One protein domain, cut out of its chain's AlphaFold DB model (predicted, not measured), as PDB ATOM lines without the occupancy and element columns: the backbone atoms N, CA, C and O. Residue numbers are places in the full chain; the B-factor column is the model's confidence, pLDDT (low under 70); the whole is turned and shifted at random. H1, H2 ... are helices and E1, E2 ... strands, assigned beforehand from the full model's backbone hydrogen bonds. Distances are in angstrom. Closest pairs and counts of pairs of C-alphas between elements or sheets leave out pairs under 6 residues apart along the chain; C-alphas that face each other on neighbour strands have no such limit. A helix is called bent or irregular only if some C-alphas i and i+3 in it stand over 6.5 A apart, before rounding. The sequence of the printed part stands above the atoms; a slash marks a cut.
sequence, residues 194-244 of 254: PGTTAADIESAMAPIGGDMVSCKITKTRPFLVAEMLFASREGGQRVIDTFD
ATOM      1  N   PRO A 194     146.136 148.810 227.485       87.62
ATOM      2  CA  PRO A 194     145.540 150.133 227.608       87.62
ATOM      3  C   PRO A 194     144.205 150.057 228.359       87.62
ATOM      4  O   PRO A 194     143.353 149.239 228.025       87.62
ATOM      5  N   GLY A 195     144.017 150.921 229.356       87.56
ATOM      6  CA  GLY A 195     142.813 150.929 230.194       87.56
ATOM      7  C   GLY A 195     142.908 150.070 231.457       87.56
ATOM      8  O   GLY A 195     142.029 150.183 232.302       87.56
ATOM      9  N   THR A 196     143.979 149.285 231.633       91.19
ATOM     10  CA  THR A 196     144.262 148.603 232.901       91.19
ATOM     11  C   THR A 196     144.453 149.625 234.021       91.19
ATOM     12  O   THR A 196     145.262 150.550 233.905       91.19
ATOM     13  N   THR A 197     143.708 149.452 235.109       93.31
ATOM     14  CA  THR A 197     143.822 150.285 236.307       93.31
ATOM     15  C   THR A 197     144.819 149.687 237.296       93.31
ATOM     16  O   THR A 197     145.208 148.526 237.183       93.31
ATOM     17  N   ALA A 198     145.250 150.477 238.284       91.69
ATOM     18  CA  ALA A 198     146.139 149.975 239.329       91.69
ATOM     19  C   ALA A 198     145.511 148.777 240.060       91.69
ATOM     20  O   ALA A 198     146.186 147.765 240.201       91.69
ATOM     21  N   ALA A 199     144.217 148.859 240.403       91.69
ATOM     22  CA  ALA A 199     143.455 147.809 241.085       91.69
ATOM     23  C   ALA A 199     143.459 146.470 240.325       91.69
ATOM     24  O   ALA A 199     143.625 145.414 240.934       91.69
ATOM     25  N   ASP A 200     143.344 146.513 238.993       92.38
ATOM     26  CA  ASP A 200     143.403 145.309 238.156       92.38
ATOM     27  C   ASP A 200     144.783 144.639 238.241       92.38
ATOM     28  O   ASP A 200     144.891 143.414 238.319       92.38
ATOM     29  N   ILE A 201     145.849 145.450 238.258       91.94
ATOM     30  CA  ILE A 201     147.227 144.969 238.415       91.94
ATOM     31  C   ILE A 201     147.413 144.380 239.814       91.94
ATOM     32  O   ILE A 201     147.988 143.300 239.935       91.94
ATOM     33  N   GLU A 202     146.896 145.033 240.861       91.50
ATOM     34  CA  GLU A 202     146.999 144.516 242.231       91.50
ATOM     35  C   GLU A 202     146.323 143.155 242.363       91.50
ATOM     36  O   GLU A 202     146.940 142.203 242.842       91.50
ATOM     37  N   SER A 203     145.099 143.031 241.846       90.81
ATOM     38  CA  SER A 203     144.356 141.773 241.872       90.81
ATOM     39  C   SER A 203     145.051 140.661 241.082       90.81
ATOM     40  O   SER A 203     144.965 139.499 241.476       90.81
ATOM     41  N   ALA A 204     145.723 140.985 239.973       89.75
ATOM     42  CA  ALA A 204     146.439 140.002 239.162       89.75
ATOM     43  C   ALA A 204     147.757 139.540 239.807       89.75
ATOM     44  O   ALA A 204     148.176 138.399 239.605       89.75
ATOM     45  N   MET A 205     148.408 140.410 240.582       90.06
ATOM     46  CA  MET A 205     149.703 140.131 241.212       90.06
ATOM     47  C   MET A 205     149.567 139.510 242.605       90.06
ATOM     48  O   MET A 205     150.428 138.717 242.989       90.06
ATOM     49  N   ALA A 206     148.478 139.789 243.329       89.62
ATOM     50  CA  ALA A 206     148.180 139.233 244.650       89.62
ATOM     51  C   ALA A 206     148.367 137.701 244.783       89.62
ATOM     52  O   ALA A 206     149.019 137.283 245.742       89.62
ATOM     53  N   PRO A 207     147.907 136.834 243.852       89.69
ATOM     54  CA  PRO A 207     148.065 135.381 244.010       89.69
ATOM     55  C   PRO A 207     149.521 134.887 243.957       89.69
ATOM     56  O   PRO A 207     149.792 133.753 244.341       89.69
ATOM     57  N   ILE A 208     150.461 135.701 243.468       90.38
ATOM     58  CA  ILE A 208     151.861 135.298 243.242       90.38
ATOM     59  C   ILE A 208     152.808 136.093 244.148       90.38
ATOM     60  O   ILE A 208     153.709 135.533 244.786       90.38
ATOM     61  N   GLY A 209     152.595 137.407 244.209       85.38
ATOM     62  CA  GLY A 209     153.386 138.349 244.989       85.38
ATOM     63  C   GLY A 209     152.939 138.504 246.437       85.38
ATOM     64  O   GLY A 209     153.732 138.972 247.250       85.38
ATOM     65  N   GLY A 210     151.728 138.062 246.784       88.75
ATOM     66  CA  GLY A 210     151.143 138.306 248.101       88.75
ATOM     67  C   GLY A 210     150.788 139.779 248.301       88.75
ATOM     68  O   GLY A 210     150.446 140.477 247.345       88.75
ATOM     69  N   ASP A 211     150.878 140.243 249.548       88.25
ATOM     70  CA  ASP A 211     150.459 141.591 249.927       88.25
ATOM     71  C   ASP A 211     151.323 142.673 249.263       88.25
ATOM     72  O   ASP A 211     152.548 142.751 249.436       88.25
ATOM     73  N   MET A 212     150.655 143.540 248.504       89.94
ATOM     74  CA  MET A 212     151.261 144.691 247.854       89.94
ATOM     75  C   MET A 212     150.977 145.957 248.664       89.94
ATOM     76  O   MET A 212     149.851 146.211 249.076       89.94
ATOM     77  N   VAL A 213     152.017 146.753 248.895       92.56
ATOM     78  CA  VAL A 213     151.971 147.995 249.679       92.56
ATOM     79  C   VAL A 213     151.407 149.146 248.849       92.56
ATOM     80  O   VAL A 213     150.715 150.008 249.381       92.56
ATOM     81  N   SER A 214     151.736 149.199 247.556       90.00
ATOM     82  CA  SER A 214     151.253 150.251 246.659       90.00
ATOM     83  C   SER A 214     151.474 149.882 245.196       90.00
ATOM     84  O   SER A 214     152.572 149.467 244.828       90.00
ATOM     85  N   CYS A 215     150.489 150.158 244.342       91.19
ATOM     86  CA  CYS A 215     150.634 150.172 242.887       91.19
ATOM     87  C   CYS A 215     150.404 151.581 242.326       91.19
ATOM     88  O   CYS A 215     149.422 152.250 242.647       91.19
ATOM     89  N   LYS A 216     151.299 152.048 241.453       93.25
ATOM     90  CA  LYS A 216     151.191 153.351 240.793       93.25
ATOM     91  C   LYS A 216     151.505 153.247 239.311       93.25
ATOM     92  O   LYS A 216     152.575 152.802 238.916       93.25
ATOM     93  N   ILE A 217     150.604 153.749 238.473       94.38
ATOM     94  CA  ILE A 217     150.850 153.857 237.032       94.38
ATOM     95  C   ILE A 217     151.721 155.091 236.775       94.38
ATOM     96  O   ILE A 217     151.304 156.224 237.009       94.38
ATOM     97  N   THR A 218     152.936 154.869 236.279       92.69
ATOM     98  CA  THR A 218     153.938 155.925 236.061       92.69
ATOM     99  C   THR A 218     153.882 156.478 234.640       92.69
ATOM    100  O   THR A 218     154.175 157.651 234.408       92.69
ATOM    101  N   LYS A 219     153.497 155.652 233.661       90.12
ATOM    102  CA  LYS A 219     153.439 156.054 232.251       90.12
ATOM    103  C   LYS A 219     152.364 155.267 231.518       90.12
ATOM    104  O   LYS A 219     152.225 154.076 231.746       90.12
ATOM    105  N   THR A 220     151.629 155.919 230.621       88.94
ATOM    106  CA  THR A 220     150.532 155.292 229.857       88.94
ATOM    107  C   THR A 220     150.772 155.237 228.346       88.94
ATOM    108  O   THR A 220     150.085 154.493 227.655       88.94
ATOM    109  N   ARG A 221     151.740 155.994 227.801       88.06
ATOM    110  CA  ARG A 221     152.092 155.995 226.365       88.06
ATOM    111  C   ARG A 221     153.609 155.977 226.169       88.06
ATOM    112  O   ARG A 221     154.285 156.741 226.858       88.06
ATOM    113  N   PRO A 222     154.169 155.194 225.226       83.62
ATOM    114  CA  PRO A 222     153.471 154.370 224.228       83.62
ATOM    115  C   PRO A 222     152.947 153.024 224.757       83.62
ATOM    116  O   PRO A 222     152.124 152.403 224.103       83.62
ATOM    117  N   PHE A 223     153.380 152.604 225.942       87.19
ATOM    118  CA  PHE A 223     152.894 151.422 226.653       87.19
ATOM    119  C   PHE A 223     152.669 151.782 228.124       87.19
ATOM    120  O   PHE A 223     153.256 152.748 228.626       87.19
ATOM    121  N   LEU A 224     151.810 151.018 228.798       91.06
ATOM    122  CA  LEU A 224     151.479 151.246 230.199       91.06
ATOM    123  C   LEU A 224     152.560 150.635 231.106       91.06
ATOM    124  O   LEU A 224     152.966 149.487 230.920       91.06
ATOM    125  N   VAL A 225     153.052 151.437 232.051       92.19
ATOM    126  CA  VAL A 225     154.097 151.095 233.024       92.19
ATOM    127  C   VAL A 225     153.561 151.355 234.419       92.19
ATOM    128  O   VAL A 225     153.121 152.474 234.706       92.19
ATOM    129  N   ALA A 226     153.652 150.350 235.282       93.56
ATOM    130  CA  ALA A 226     153.259 150.445 236.678       93.56
ATOM    131  C   ALA A 226     154.433 150.103 237.596       93.56
ATOM    132  O   ALA A 226     155.212 149.189 237.330       93.56
ATOM    133  N   GLU A 227     154.545 150.869 238.667       93.38
ATOM    134  CA  GLU A 227     155.417 150.629 239.801       93.38
ATOM    135  C   GLU A 227     154.614 149.931 240.894       93.38
ATOM    136  O   GLU A 227     153.561 150.414 241.301       93.38
ATOM    137  N   MET A 228     155.108 148.786 241.344       92.12
ATOM    138  CA  MET A 228     154.473 147.929 242.338       92.12
ATOM    139  C   MET A 228     155.438 147.750 243.502       92.12
ATOM    140  O   MET A 228     156.560 147.295 243.302       92.12
ATOM    141  N   LEU A 229     155.022 148.104 244.712       93.56
ATOM    142  CA  LEU A 229     155.811 147.942 245.929       93.56
ATOM    143  C   LEU A 229     155.265 146.765 246.722       93.56
ATOM    144  O   LEU A 229     154.120 146.802 247.156       93.56
ATOM    145  N   PHE A 230     156.084 145.745 246.946       91.50
ATOM    146  CA  PHE A 230     155.689 144.553 247.692       91.50
ATOM    147  C   PHE A 230     156.090 144.650 249.162       91.50
ATOM    148  O   PHE A 230     157.126 145.232 249.498       91.50
ATOM    149  N   ALA A 231     155.276 144.051 250.037       90.69
ATOM    150  CA  ALA A 231     155.572 143.983 251.466       90.69
ATOM    151  C   ALA A 231     156.767 143.058 251.748       90.69
ATOM    152  O   ALA A 231     157.577 143.345 252.628       90.69
ATOM    153  N   SER A 232     156.909 141.979 250.968       90.12
ATOM    154  CA  SER A 232     158.059 141.078 251.025       90.12
ATOM    155  C   SER A 232     158.870 141.107 249.734       90.12
ATOM    156  O   SER A 232     158.345 141.242 248.624       90.12
ATOM    157  N   ARG A 233     160.185 140.938 249.883       89.75
ATOM    158  CA  ARG A 233     161.104 140.819 248.749       89.75
ATOM    159  C   ARG A 233     160.825 139.546 247.955       89.75
ATOM    160  O   ARG A 233     160.886 139.552 246.730       89.75
ATOM    161  N   GLU A 234     160.512 138.464 248.653       91.75
ATOM    162  CA  GLU A 234     160.226 137.151 248.082       91.75
ATOM    163  C   GLU A 234     158.974 137.208 247.201       91.75
ATOM    164  O   GLU A 234     158.942 136.599 246.134       91.75
ATOM    165  N   GLY A 235     157.966 137.984 247.610       90.44
ATOM    166  CA  GLY A 235     156.761 138.246 246.831       90.44
ATOM    167  C   GLY A 235     157.073 138.906 245.494       90.44
ATOM    168  O   GLY A 235     156.733 138.373 244.437       90.44
ATOM    169  N   GLY A 236     157.806 140.019 245.525       90.56
ATOM    170  CA  GLY A 236     158.201 140.698 244.296       90.56
ATOM    171  C   GLY A 236     159.125 139.858 243.406       90.56
ATOM    172  O   GLY A 236     158.982 139.895 242.186       90.56
ATOM    173  N   GLN A 237     160.021 139.049 243.984       90.75
ATOM    174  CA  GLN A 237     160.883 138.157 243.204       90.75
ATOM    175  C   GLN A 237     160.074 137.074 242.479       90.75
ATOM    176  O   GLN A 237     160.290 136.858 241.292       90.75
ATOM    177  N   ARG A 238     159.082 136.460 243.138       90.69
ATOM    178  CA  ARG A 238     158.181 135.491 242.487       90.69
ATOM    179  C   ARG A 238     157.389 136.111 241.346       90.69
ATOM    180  O   ARG A 238     157.175 135.453 240.331       90.69
ATOM    181  N   VAL A 239     156.950 137.360 241.499       91.00
ATOM    182  CA  VAL A 239     156.257 138.100 240.434       91.00
ATOM    183  C   VAL A 239     157.176 138.299 239.237       91.00
ATOM    184  O   VAL A 239     156.758 138.025 238.115       91.00
ATOM    185  N   ILE A 240     158.426 138.705 239.464       90.50
ATOM    186  CA  ILE A 240     159.421 138.821 238.395       90.50
ATOM    187  C   ILE A 240     159.617 137.456 237.732       90.50
ATOM    188  O   ILE A 240     159.370 137.330 236.542       90.50
ATOM    189  N   ASP A 241     159.940 136.412 238.490       89.31
ATOM    190  CA  ASP A 241     160.201 135.077 237.935       89.31
ATOM    191  C   ASP A 241     158.988 134.513 237.170       89.31
ATOM    192  O   ASP A 241     159.127 133.762 236.202       89.31
ATOM    193  N   THR A 242     157.774 134.885 237.585       85.00
ATOM    194  CA  THR A 242     156.539 134.405 236.966       85.00
ATOM    195  C   THR A 242     156.144 135.212 235.738       85.00
ATOM    196  O   THR A 242     155.635 134.612 234.797       85.00
ATOM    197  N   PHE A 243     156.321 136.529 235.713       82.69
ATOM    198  CA  PHE A 243     155.805 137.385 234.635       82.69
ATOM    199  C   PHE A 243     156.883 137.953 233.716       82.69
ATOM    200  O   PHE A 243     156.548 138.498 232.662       82.69
ATOM    201  N   ASP A 244     158.159 137.786 234.058       80.56
ATOM    202  CA  ASP A 244     159.259 138.179 233.192       80.56
ATOM    203  C   ASP A 244     159.180 137.416 231.864       80.56
ATOM    204  O   ASP A 244     159.032 136.193 231.808       80.56
TER     205      ASP A 244
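This is residues 194 to 244 of the 254 residues of an uncharacterized protein of Drechmeria coniospora (UniProt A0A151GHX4). A two-stranded hairpin, E1 and E2, makes a narrow ribbon with helix H1 over one of its faces, and a second helix, H2, sits beside the end of E2 where it meets the last residues of H1 nearly at a right angle. The printed part has 51 residues, with the named elements H1, E1, E2 and H2 in that order; the sheet order is E1 - E2, antiparallel, and the class is mixed, helices and strands. It is compact, with a radius of gyration of the C-alphas of 10.7 A, and only just elongated, spanning 30 by 20 by 15 A.

H1, residues 198 to 209, comes closest to E1, residues 212 to 219, at the C-alphas of Ala 198 and Cys 215, 5.7 A apart. E1 and E2, residues 224 to 230, form an antiparallel hairpin at 159 degrees. N 213 and O 229 are 2.7 A apart and N 227 and O 216 are 2.8 A apart, both within hydrogen-bond range. H1 touches H2, residues 233 to 243, with its residues 205 to 209 alone; the closest C-alphas are those of Gly 209 and Gly 235, 3.8 A apart. Their lines are about perpendicular, at 78 degrees. E2 and H2 have their closest C-alphas at Phe 230 and Gly 236, 5.7 A apart. E1 and H2 are apart. Every O i to N i+4 pair of H2 is within hydrogen-bond range, against 6 of 8 in H1.

H1 begins at C-alpha 198 (146.139, 149.975, 239.329) and is 14.8 A long; it is only just irregular, with C-alphas 204 and 207 6.9 A apart. E1 is 19.4 A long and E2 19.2 A. H2, 15.5 A long, ends at C-alpha 243 (155.805, 137.385, 234.635).

The two C-alphas farthest apart, those of Pro 222 and Ser 232, are 30.3 A apart. The printed part has no cut, and its three links are tight. The mean pLDDT of the printed part is 90.1, and no printed residue is under 70.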